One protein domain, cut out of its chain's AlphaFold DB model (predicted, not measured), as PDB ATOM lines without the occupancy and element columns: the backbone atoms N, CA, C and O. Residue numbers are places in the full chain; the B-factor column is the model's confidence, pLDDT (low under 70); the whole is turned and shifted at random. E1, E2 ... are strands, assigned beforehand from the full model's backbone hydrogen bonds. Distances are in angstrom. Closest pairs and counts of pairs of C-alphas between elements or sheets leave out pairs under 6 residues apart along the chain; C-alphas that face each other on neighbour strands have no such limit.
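AT A GLANCE: This is residues 44 to 121 of the 255 residues of the protein "Hypothetical protein" of Brachionus calyciflorus (UniProt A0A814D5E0). One strongly twisted antiparallel sheet is built round E1, with E2 on one side of it and, on the other, E5 near its start and the bent hairpin of E3 and E4 near its end. The printed part has 78 residues with no named helix and five strands, E1 to E5; it is all strand, though under half of the residues are in named elements. It is compact, with a radius of gyration of the C-alphas of 12.6 A and spans of 35 by 32 by 21 A.

IN THESE COORDINATES: E1, residues 44 to 52, begins at C-alpha 44 (-38.789, 33.644, -17.883) and is 23.9 A long. E2 is residues 68 to 72. E3, residues 90 to 97, bends by 51 degrees at residue 94; E4, residues 100 to 108, by 55 degrees at 103. E5, residues 114 to 117, ends at C-alpha 117 (-41.450, 36.812, -18.508).

HOW THE PARTS SIT: Within hydrogen-bond range are N 50 and O 69 of the hairpin E1 and E2, 2.8 A; N 51 and O 107 of E1 and E4, 2.8 A; N 45 and O 116 of E1 and E5, 2.8 A; and N 91 and O 106 of E3 and E4, 2.9 A. E3 and E5 are apart.

THE WHOLE: The farthest C-alphas, of Glu 57 and Lys 120, are 36.6 A apart. The printed part has no cut. The links E1 to E2 and E2 to E3 are long. Residues 119 to 121 have pLDDT under 70.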
ATOM      1  N   GLU A  44     -38.483  33.780 -16.442       84.06
ATOM      2  CA  GLU A  44     -38.789  33.644 -17.883       84.06
ATOM      3  C   GLU A  44     -39.280  32.220 -18.224       84.06
ATOM      4  O   GLU A  44     -38.702  31.224 -17.782       84.06
ATOM      5  N   ILE A  45     -40.366  32.110 -18.998       88.19
ATOM      6  CA  ILE A  45     -40.798  30.883 -19.685       88.19
ATOM      7  C   ILE A  45     -40.346  30.907 -21.139       88.19
ATOM      8  O   ILE A  45     -40.326  31.954 -21.786       88.19
ATOM      9  N   GLU A  46     -40.012  29.733 -21.658       90.25
ATOM     10  CA  GLU A  46     -39.699  29.537 -23.067       90.25
ATOM     11  C   GLU A  46     -40.937  28.959 -23.760       90.25
ATOM     12  O   GLU A  46     -41.461  27.928 -23.347       90.25
ATOM     13  N   MET A  47     -41.425  29.643 -24.792       92.00
ATOM     14  CA  MET A  47     -42.637  29.279 -25.521       92.00
ATOM     15  C   MET A  47     -42.349  29.073 -27.005       92.00
ATOM     16  O   MET A  47     -41.489  29.745 -27.577       92.00
ATOM     17  N   VAL A  48     -43.120  28.199 -27.645       93.06
ATOM     18  CA  VAL A  48     -43.097  27.975 -29.098       93.06
ATOM     19  C   VAL A  48     -44.449  28.315 -29.711       93.06
ATOM     20  O   VAL A  48     -45.490  28.150 -29.074       93.06
ATOM     21  N   ALA A  49     -44.431  28.831 -30.942       93.81
ATOM     22  CA  ALA A  49     -45.646  29.114 -31.699       93.81
ATOM     23  C   ALA A  49     -46.138  27.846 -32.393       93.81
ATOM     24  O   ALA A  49     -45.360  27.144 -33.041       93.81
ATOM     25  N   ILE A  50     -47.432  27.582 -32.280       94.00
ATOM     26  CA  ILE A  50     -48.063  26.340 -32.711       94.00
ATOM     27  C   ILE A  50     -49.361  26.616 -33.457       94.00
ATOM     28  O   ILE A  50     -49.940  27.696 -33.356       94.00
ATOM     29  N   ILE A  51     -49.829  25.612 -34.179       93.81
ATOM     30  CA  ILE A  51     -51.195  25.509 -34.673       93.81
ATOM     31  C   ILE A  51     -51.734  24.156 -34.224       93.81
ATOM     32  O   ILE A  51     -51.081  23.138 -34.449       93.81
ATOM     33  N   TYR A  52     -52.916  24.135 -33.612       92.44
ATOM     34  CA  TYR A  52     -53.561  22.879 -33.231       92.44
ATOM     35  C   TYR A  52     -53.917  22.043 -34.464       92.44
ATOM     36  O   TYR A  52     -54.418  22.574 -35.464       92.44
ATOM     37  N   ASP A  53     -53.690  20.735 -34.375       91.25
ATOM     38  CA  ASP A  53     -54.069  19.754 -35.389       91.25
ATOM     39  C   ASP A  53     -55.067  18.772 -34.773       91.25
ATOM     40  O   ASP A  53     -54.705  17.748 -34.204       91.25
ATOM     41  N   ILE A  54     -56.350  19.138 -34.824       89.19
ATOM     42  CA  ILE A  54     -57.443  18.360 -34.230       89.19
ATOM     43  C   ILE A  54     -58.343  17.904 -35.382       89.19
ATOM     44  O   ILE A  54     -59.249  18.640 -35.777       89.19
ATOM     45  N   PRO A  55     -58.081  16.726 -35.976       85.00
ATOM     46  CA  PRO A  55     -58.776  16.287 -37.185       85.00
ATOM     47  C   PRO A  55     -60.227  15.850 -36.936       85.00
ATOM     48  O   PRO A  55     -61.018  15.836 -37.874       85.00
ATOM     49  N   ASP A  56     -60.585  15.483 -35.703       88.69
ATOM     50  CA  ASP A  56     -61.932  15.017 -35.364       88.69
ATOM     51  C   ASP A  56     -62.886  16.188 -35.078       88.69
ATOM     52  O   ASP A  56     -62.745  16.888 -34.075       88.69
ATOM     53  N   GLU A  57     -63.903  16.358 -35.929       89.31
ATOM     54  CA  GLU A  57     -64.946  17.385 -35.787       89.31
ATOM     55  C   GLU A  57     -65.786  17.234 -34.512       89.31
ATOM     56  O   GLU A  57     -66.370  18.203 -34.025       89.31
ATOM     57  N   LYS A  58     -65.856  16.021 -33.951       89.06
ATOM     58  CA  LYS A  58     -66.581  15.749 -32.703       89.06
ATOM     59  C   LYS A  58     -65.736  16.024 -31.462       89.06
ATOM     60  O   LYS A  58     -66.248  15.908 -30.347       89.06
ATOM     61  N   HIS A  59     -64.464  16.375 -31.633       84.06
ATOM     62  CA  HIS A  59     -63.572  16.650 -30.521       84.06
ATOM     63  C   HIS A  59     -64.040  17.899 -29.747       84.06
ATOM     64  O   HIS A  59     -64.349  18.918 -30.370       84.06
ATOM     65  N   PRO A  60     -64.044  17.896 -28.396       84.94
ATOM     66  CA  PRO A  60     -64.476  19.052 -27.593       84.94
ATOM     67  C   PRO A  60     -63.733  20.354 -27.933       84.94
ATOM     68  O   PRO A  60     -64.305  21.443 -27.911       84.94
ATOM     69  N   PHE A  61     -62.464  20.219 -28.324       86.12
ATOM     70  CA  PHE A  61     -61.593  21.322 -28.732       86.12
ATOM     71  C   PHE A  61     -61.486  21.513 -30.250       86.12
ATOM     72  O   PHE A  61     -60.581  22.200 -30.709       86.12
ATOM     73  N   PHE A  62     -62.388  20.943 -31.058       88.00
ATOM     74  CA  PHE A  62     -62.334  21.103 -32.520       88.00
ATOM     75  C   PHE A  62     -62.373  22.573 -32.968       88.00
ATOM     76  O   PHE A  62     -61.772  22.934 -33.974       88.00
ATOM     77  N   HIS A  63     -63.002  23.449 -32.183       87.81
ATOM     78  CA  HIS A  63     -63.014  24.892 -32.430       87.81
ATOM     79  C   HIS A  63     -61.616  25.546 -32.412       87.81
ATOM     80  O   HIS A  63     -61.462  26.652 -32.922       87.81
ATOM     81  N   LEU A  64     -60.606  24.878 -31.842       89.25
ATOM     82  CA  LEU A  64     -59.207  25.309 -31.865       89.25
ATOM     83  C   LEU A  64     -58.441  24.773 -33.078       89.25
ATOM     84  O   LEU A  64     -57.314  25.203 -33.314       89.25
ATOM     85  N   ASN A  65     -59.014  23.852 -33.859       90.81
ATOM     86  CA  ASN A  65     -58.336  23.270 -35.011       90.81
ATOM     87  C   ASN A  65     -57.882  24.366 -35.985       90.81
ATOM     88  O   ASN A  65     -58.653  25.247 -36.361       90.81
ATOM     89  N   LYS A  66     -56.613  24.309 -36.395       90.62
ATOM     90  CA  LYS A  66     -55.956  25.310 -37.248       90.62
ATOM     91  C   LYS A  66     -55.845  26.728 -36.657       90.62
ATOM     92  O   LYS A  66     -55.398  27.634 -37.359       90.62
ATOM     93  N   VAL A  67     -56.164  26.933 -35.375       89.38
ATOM     94  CA  VAL A  67     -56.000  28.224 -34.691       89.38
ATOM     95  C   VAL A  67     -54.541  28.400 -34.237       89.38
ATOM     96  O   VAL A  67     -54.010  27.528 -33.542       89.38
ATOM     97  N   PRO A  68     -53.867  29.512 -34.600       91.31
ATOM     98  CA  PRO A  68     -52.532  29.825 -34.097       91.31
ATOM     99  C   PRO A  68     -52.533  30.078 -32.590       91.31
ATOM    100  O   PRO A  68     -53.389  30.790 -32.065       91.31
ATOM    101  N   SER A  69     -51.541  29.537 -31.892       92.31
ATOM    102  CA  SER A  69     -51.381  29.699 -30.448       92.31
ATOM    103  C   SER A  69     -49.913  29.584 -30.031       92.31
ATOM    104  O   SER A  69     -49.016  29.475 -30.871       92.31
ATOM    105  N   THR A  70     -49.651  29.632 -28.729       92.31
ATOM    106  CA  THR A  70     -48.326  29.405 -28.150       92.31
ATOM    107  C   THR A  70     -48.413  28.431 -26.984       92.31
ATOM    108  O   THR A  70     -49.390  28.419 -26.239       92.31
ATOM    109  N   VAL A  71     -47.370  27.625 -26.802       91.81
ATOM    110  CA  VAL A  71     -47.280  26.660 -25.698       91.81
ATOM    111  C   VAL A  71     -45.926  26.772 -25.004       91.81
ATOM    112  O   VAL A  71     -44.913  27.028 -25.655       91.81
ATOM    113  N   ASP A  72     -45.911  26.627 -23.675       91.44
ATOM    114  CA  ASP A  72     -44.673  26.503 -22.892       91.44
ATOM    115  C   ASP A  72     -44.002  25.171 -23.238       91.44
ATOM    116  O   ASP A  72     -44.639  24.117 -23.188       91.44
ATOM    117  N   ILE A  73     -42.708  25.211 -23.550       89.94
ATOM    118  CA  ILE A  73     -41.917  24.020 -23.878       89.94
ATOM    119  C   ILE A  73     -41.990  22.981 -22.751       89.94
ATOM    120  O   ILE A  73     -41.992  21.784 -23.013       89.94
ATOM    121  N   LYS A  74     -42.125  23.411 -21.491       87.38
ATOM    122  CA  LYS A  74     -42.242  22.504 -20.337       87.38
ATOM    123  C   LYS A  74     -43.532  21.683 -20.317       87.38
ATOM    124  O   LYS A  74     -43.585  20.677 -19.612       87.38
ATOM    125  N   ASN A  75     -44.562  22.120 -21.042       89.19
ATOM    126  CA  ASN A  75     -45.845  21.425 -21.124       89.19
ATOM    127  C   ASN A  75     -45.884  20.385 -22.252       89.19
ATOM    128  O   ASN A  75     -46.818  19.584 -22.291       89.19
ATOM    129  N   ILE A  76     -44.883  20.382 -23.138       90.38
ATOM    130  CA  ILE A  76     -44.732  19.390 -24.202       90.38
ATOM    131  C   ILE A  76     -44.394  18.036 -23.570       90.38
ATOM    132  O   ILE A  76     -43.572  17.941 -22.655       90.38
ATOM    133  N   ILE A  77     -45.083  16.988 -24.014       89.31
ATOM    134  CA  ILE A  77     -44.957  15.644 -23.439       89.31
ATOM    135  C   ILE A  77     -43.738  14.925 -24.011       89.31
ATOM    136  O   ILE A  77     -43.077  14.168 -23.292       89.31
ATOM    137  N   GLU A  78     -43.455  15.146 -25.292       88.62
ATOM    138  CA  GLU A  78     -42.275  14.623 -25.959       88.62
ATOM    139  C   GLU A  78     -41.001  15.224 -25.353       88.62
ATOM    140  O   GLU A  78     -40.904  16.425 -25.099       88.62
ATOM    141  N   ASN A  79     -39.992  14.381 -25.136       85.88
ATOM    142  CA  ASN A  79     -38.670  14.834 -24.714       85.88
ATOM    143  C   ASN A  79     -37.902  15.344 -25.942       85.88
ATOM    144  O   ASN A  79     -36.999  14.661 -26.417       85.88
ATOM    145  N   LEU A  80     -38.307  16.497 -26.466       86.25
ATOM    146  CA  LEU A  80     -37.639  17.135 -27.596       86.25
ATOM    147  C   LEU A  80     -36.497  18.023 -27.110       86.25
ATOM    148  O   LEU A  80     -36.641  18.782 -26.144       86.25
ATOM    149  N   GLU A  81     -35.365  17.947 -27.800       86.31
ATOM    150  CA  GLU A  81     -34.281  18.906 -27.603       86.31
ATOM    151  C   GLU A  81     -34.636  20.259 -28.238       86.31
ATOM    152  O   GLU A  81     -35.490  20.361 -29.120       86.31
ATOM    153  N   LYS A  82     -33.976  21.340 -27.802       85.12
ATOM    154  CA  LYS A  82     -34.261  22.690 -28.329       85.12
ATOM    155  C   LYS A  82     -34.044  22.798 -29.837       85.12
ATOM    156  O   LYS A  82     -34.745  23.569 -30.486       85.12
ATOM    157  N   ASP A  83     -33.115  22.015 -30.369       86.44
ATOM    158  CA  ASP A  83     -32.782  21.991 -31.792       86.44
ATOM    159  C   ASP A  83     -33.825  21.216 -32.624       86.44
ATOM    160  O   ASP A  83     -33.893  21.389 -33.839       86.44
ATOM    161  N   GLU A  84     -34.688  20.422 -31.979       88.12
ATOM    162  CA  GLU A  84     -35.788  19.678 -32.612       88.12
ATOM    163  C   GLU A  84     -37.107  20.474 -32.636       88.12
ATOM    164  O   GLU A  84     -38.052  20.116 -33.347       88.12
ATOM    165  N   LEU A  85     -37.176  21.593 -31.900       89.12
ATOM    166  CA  LEU A  85     -38.319  22.516 -31.864       89.12
ATOM    167  C   LEU A  85     -38.336  23.450 -33.084       89.12
ATOM    168  O   LEU A  85     -38.368  24.678 -32.976       89.12
ATOM    169  N   ILE A  86     -38.301  22.842 -34.264       91.88
ATOM    170  CA  ILE A  86     -38.380  23.511 -35.558       91.88
ATOM    171  C   ILE A  86     -39.804  23.462 -36.114       91.88
ATOM    172  O   ILE A  86     -40.676  22.737 -35.641       91.88
ATOM    173  N   ARG A  87     -40.051  24.281 -37.132       91.81
ATOM    174  CA  ARG A  87     -41.301  24.322 -37.879       91.81
ATOM    175  C   ARG A  87     -41.627  22.942 -38.451       91.81
ATOM    176  O   ARG A  87     -40.739  22.213 -38.877       91.81
ATOM    177  N   ASP A  88     -42.919  22.641 -38.483       92.12
ATOM    178  CA  ASP A  88     -43.517  21.388 -38.944       92.12
ATOM    179  C   ASP A  88     -43.263  20.177 -38.022       92.12
ATOM    180  O   ASP A  88     -43.797  19.093 -38.270       92.12
ATOM    181  N   THR A  89     -42.557  20.357 -36.896       92.62
ATOM    182  CA  THR A  89     -42.496  19.354 -35.826       92.62
ATOM    183  C   THR A  89     -43.866  19.215 -35.159       92.62
ATOM    184  O   THR A  89     -44.484  20.205 -34.752       92.62
ATOM    185  N   ARG A  90     -44.335  17.969 -35.033       92.88
ATOM    186  CA  ARG A  90     -45.547  17.616 -34.289       92.88
ATOM    187  C   ARG A  90     -45.227  17.429 -32.817       92.88
ATOM    188  O   ARG A  90     -44.263  16.749 -32.478       92.88
ATOM    189  N   ILE A  91     -46.060  18.014 -31.972       92.75
ATOM    190  CA  ILE A  91     -45.945  17.950 -30.522       92.75
ATOM    191  C   ILE A  91     -47.305  17.654 -29.904       92.75
ATOM    192  O   ILE A  91     -48.343  18.017 -30.463       92.75
ATOM    193  N   SER A  92     -47.285  17.066 -28.717       91.69
ATOM    194  CA  SER A  92     -48.475  16.763 -27.938       91.69
ATOM    195  C   SER A  92     -48.341  17.370 -26.552       91.69
ATOM    196  O   SER A  92     -47.300  17.291 -25.896       91.69
ATOM    197  N   PHE A  93     -49.417  17.970 -26.067       91.56
ATOM    198  CA  PHE A  93     -49.463  18.522 -24.719       91.56
ATOM    199  C   PHE A  93     -50.864  18.397 -24.132       91.56
ATOM    200  O   PHE A  93     -51.844  18.152 -24.835       91.56
ATOM    201  N   LEU A  94     -50.949  18.525 -22.810       88.25
ATOM    202  CA  LEU A  94     -52.228  18.579 -22.113       88.25
ATOM    203  C   LEU A  94     -52.759  20.008 -22.167       88.25
ATOM    204  O   LEU A  94     -52.145  20.917 -21.606       88.25
ATOM    205  N   LEU A  95     -53.897  20.188 -22.830       86.25
ATOM    206  CA  LEU A  95     -54.651  21.431 -22.807       86.25
ATOM    207  C   LEU A  95     -55.597  21.413 -21.604       86.25
ATOM    208  O   LEU A  95     -56.359  20.461 -21.442       86.25
ATOM    209  N   ASP A  96     -55.521  22.457 -20.779       82.94
ATOM    210  CA  ASP A  96     -56.446  22.714 -19.672       82.94
ATOM    211  C   ASP A  96     -57.360  23.879 -20.058       82.94
ATOM    212  O   ASP A  96     -56.925  25.032 -20.114       82.94
ATOM    213  N   GLU A  97     -58.625  23.573 -20.334       77.44
ATOM    214  CA  GLU A  97     -59.679  24.574 -20.472       77.44
ATOM    215  C   GLU A  97     -60.884  24.166 -19.623       77.44
ATOM    216  O   GLU A  97     -61.405  23.058 -19.740       77.44
ATOM    217  N   ASN A  98     -61.375  25.076 -18.777       75.00
ATOM    218  CA  ASN A  98     -62.565  24.869 -17.940       75.00
ATOM    219  C   ASN A  98     -62.519  23.594 -17.065       75.00
ATOM    220  O   ASN A  98     -63.542  22.925 -16.897       75.00
ATOM    221  N   ASN A  99     -61.350  23.259 -16.502       71.06
ATOM    222  CA  ASN A  99     -61.092  22.036 -15.727       71.06
ATOM    223  C   ASN A  99     -61.261  20.734 -16.537       71.06
ATOM    224  O   ASN A  99     -61.477  19.663 -15.962       71.06
ATOM    225  N   GLN A 100     -61.187  20.811 -17.866       73.56
ATOM    226  CA  GLN A 100     -61.096  19.650 -18.741       73.56
ATOM    227  C   GLN A 100     -59.674  19.547 -19.285       73.56
ATOM    228  O   GLN A 100     -59.180  20.466 -19.932       73.56
ATOM    229  N   TYR A 101     -59.041  18.402 -19.028       79.12
ATOM    230  CA  TYR A 101     -57.712  18.073 -19.528       79.12
ATOM    231  C   TYR A 101     -57.846  17.141 -20.725       79.12
ATOM    232  O   TYR A 101     -58.286  16.001 -20.562       79.12
ATOM    233  N   LEU A 102     -57.451  17.592 -21.913       83.25
ATOM    234  CA  LEU A 102     -57.334  16.709 -23.075       83.25
ATOM    235  C   LEU A 102     -55.936  16.780 -23.665       83.25
ATOM    236  O   LEU A 102     -55.295  17.829 -23.707       83.25
ATOM    237  N   LEU A 103     -55.482  15.620 -24.124       86.94
ATOM    238  CA  LEU A 103     -54.291  15.511 -24.939       86.94
ATOM    239  C   LEU A 103     -54.619  16.064 -26.324       86.94
ATOM    240  O   LEU A 103     -55.527  15.560 -26.982       86.94
ATOM    241  N   VAL A 104     -53.890  17.092 -26.743       89.19
ATOM    242  CA  VAL A 104     -54.048  17.700 -28.064       89.19
ATOM    243  C   VAL A 104     -52.737  17.635 -28.829       89.19
ATOM    244  O   VAL A 104     -51.659  17.791 -28.249       89.19
ATOM    245  N   GLU A 105     -52.852  17.411 -30.134       91.56
ATOM    246  CA  GLU A 105     -51.738  17.485 -31.072       91.56
ATOM    247  C   GLU A 105     -51.660  18.891 -31.674       91.56
ATOM    248  O   GLU A 105     -52.671  19.552 -31.941       91.56
ATOM    249  N   ALA A 106     -50.438  19.364 -31.888       93.12
ATOM    250  CA  ALA A 106     -50.174  20.627 -32.548       93.12
ATOM    251  C   ALA A 106     -48.904  20.554 -33.397       93.12
ATOM    252  O   ALA A 106     -48.026  19.719 -33.188       93.12
ATOM    253  N   ILE A 107     -48.806  21.468 -34.356       94.44
ATOM    254  CA  ILE A 107     -47.664  21.609 -35.254       94.44
ATOM    255  C   ILE A 107     -46.968  22.929 -34.942       94.44
ATOM    256  O   ILE A 107     -47.612  23.980 -34.901       94.44
ATOM    257  N   ILE A 108     -45.652  22.890 -34.748       94.00
ATOM    258  CA  ILE A 108     -44.844  24.095 -34.555       94.00
ATOM    259  C   ILE A 108     -44.819  24.904 -35.854       94.00
ATOM    260  O   ILE A 108     -44.532  24.390 -36.932       94.00
ATOM    261  N   THR A 109     -45.093  26.203 -35.761       92.69
ATOM    262  CA  THR A 109     -45.159  27.096 -36.932       92.69
ATOM    263  C   THR A 109     -43.922  27.963 -37.119       92.69
ATOM    264  O   THR A 109     -43.731  28.551 -38.184       92.69
ATOM    265  N   SER A 110     -43.071  28.053 -36.097       90.06
ATOM    266  CA  SER A 110     -41.911  28.938 -36.070       90.06
ATOM    267  C   SER A 110     -40.699  28.226 -35.484       90.06
ATOM    268  O   SER A 110     -40.797  27.619 -34.426       90.06
ATOM    269  N   ASN A 111     -39.535  28.416 -36.106       89.00
ATOM    270  CA  ASN A 111     -38.241  27.947 -35.587       89.00
ATOM    271  C   ASN A 111     -37.738  28.787 -34.398       89.00
ATOM    272  O   ASN A 111     -36.611  28.617 -33.938       89.00
ATOM    273  N   LYS A 112     -38.512  29.786 -33.961       89.94
ATOM    274  CA  LYS A 112     -38.108  30.726 -32.921       89.94
ATOM    275  C   LYS A 112     -38.756  30.359 -31.595       89.94
ATOM    276  O   LYS A 112     -39.977  30.392 -31.469       89.94
ATOM    277  N   ILE A 113     -37.912  30.130 -30.594       90.62
ATOM    278  CA  ILE A 113     -38.321  30.045 -29.194       90.62
ATOM    279  C   ILE A 113     -38.431  31.463 -28.631       90.62
ATOM    280  O   ILE A 113     -37.500  32.271 -28.718       90.62
ATOM    281  N   PHE A 114     -39.579  31.773 -28.044       89.31
ATOM    282  CA  PHE A 114     -39.852  33.049 -27.400       89.31
ATOM    283  C   PHE A 114     -39.557  32.945 -25.909       89.31
ATOM    284  O   PHE A 114     -40.038  32.034 -25.245       89.31
ATOM    285  N   LYS A 115     -38.802  33.900 -25.368       89.50
ATOM    286  CA  LYS A 115     -38.638  34.057 -23.920       89.50
ATOM    287  C   LYS A 115     -39.643  35.083 -23.434       89.50
ATOM    288  O   LYS A 115     -39.574  36.246 -23.827       89.50
ATOM    289  N   VAL A 116     -40.599  34.638 -22.633       84.69
ATOM    290  CA  VAL A 116     -41.672  35.474 -22.099       84.69
ATOM    291  C   VAL A 116     -41.507  35.542 -20.584       84.69
ATOM    292  O   VAL A 116     -41.374  34.498 -19.952       84.69
ATOM    293  N   PRO A 117     -41.520  36.726 -19.959       84.06
ATOM    294  CA  PRO A 117     -41.450  36.812 -18.508       84.06
ATOM    295  C   PRO A 117     -42.613  36.054 -17.841       84.06
ATOM    296  O   PRO A 117     -43.781  36.310 -18.148       84.06
ATOM    297  N   LYS A 118     -42.314  35.151 -16.897       72.19
ATOM    298  CA  LYS A 118     -43.269  34.604 -15.928       72.19
ATOM    299  C   LYS A 118     -43.854  35.765 -15.146       72.19
ATOM    300  O   LYS A 118     -43.261  36.261 -14.189       72.19
ATOM    301  N   LYS A 119     -45.055  36.199 -15.519       63.38
ATOM    302  CA  LYS A 119     -45.841  37.070 -14.649       63.38
ATOM    303  C   LYS A 119     -46.111  36.292 -13.360       63.38
ATOM    304  O   LYS A 119     -46.896  35.347 -13.369       63.38
ATOM    305  N   LYS A 120     -45.459  36.672 -12.256       49.25
ATOM    306  CA  LYS A 120     -45.860  36.261 -10.903       49.25
ATOM    307  C   LYS A 120     -47.288  36.760 -10.690       49.25
ATOM    308  O   LYS A 120     -47.488  37.921 -10.363       49.25
ATOM    309  N   GLY A 121     -48.265  35.900 -10.968       41.25
ATOM    310  CA  GLY A 121     -49.686  36.218 -10.926       41.25
ATOM    311  C   GLY A 121     -50.108  37.232 -11.991       41.25
ATOM    312  O   GLY A 121     -49.877  38.434 -11.876       41.25
TER     313      GLY A 121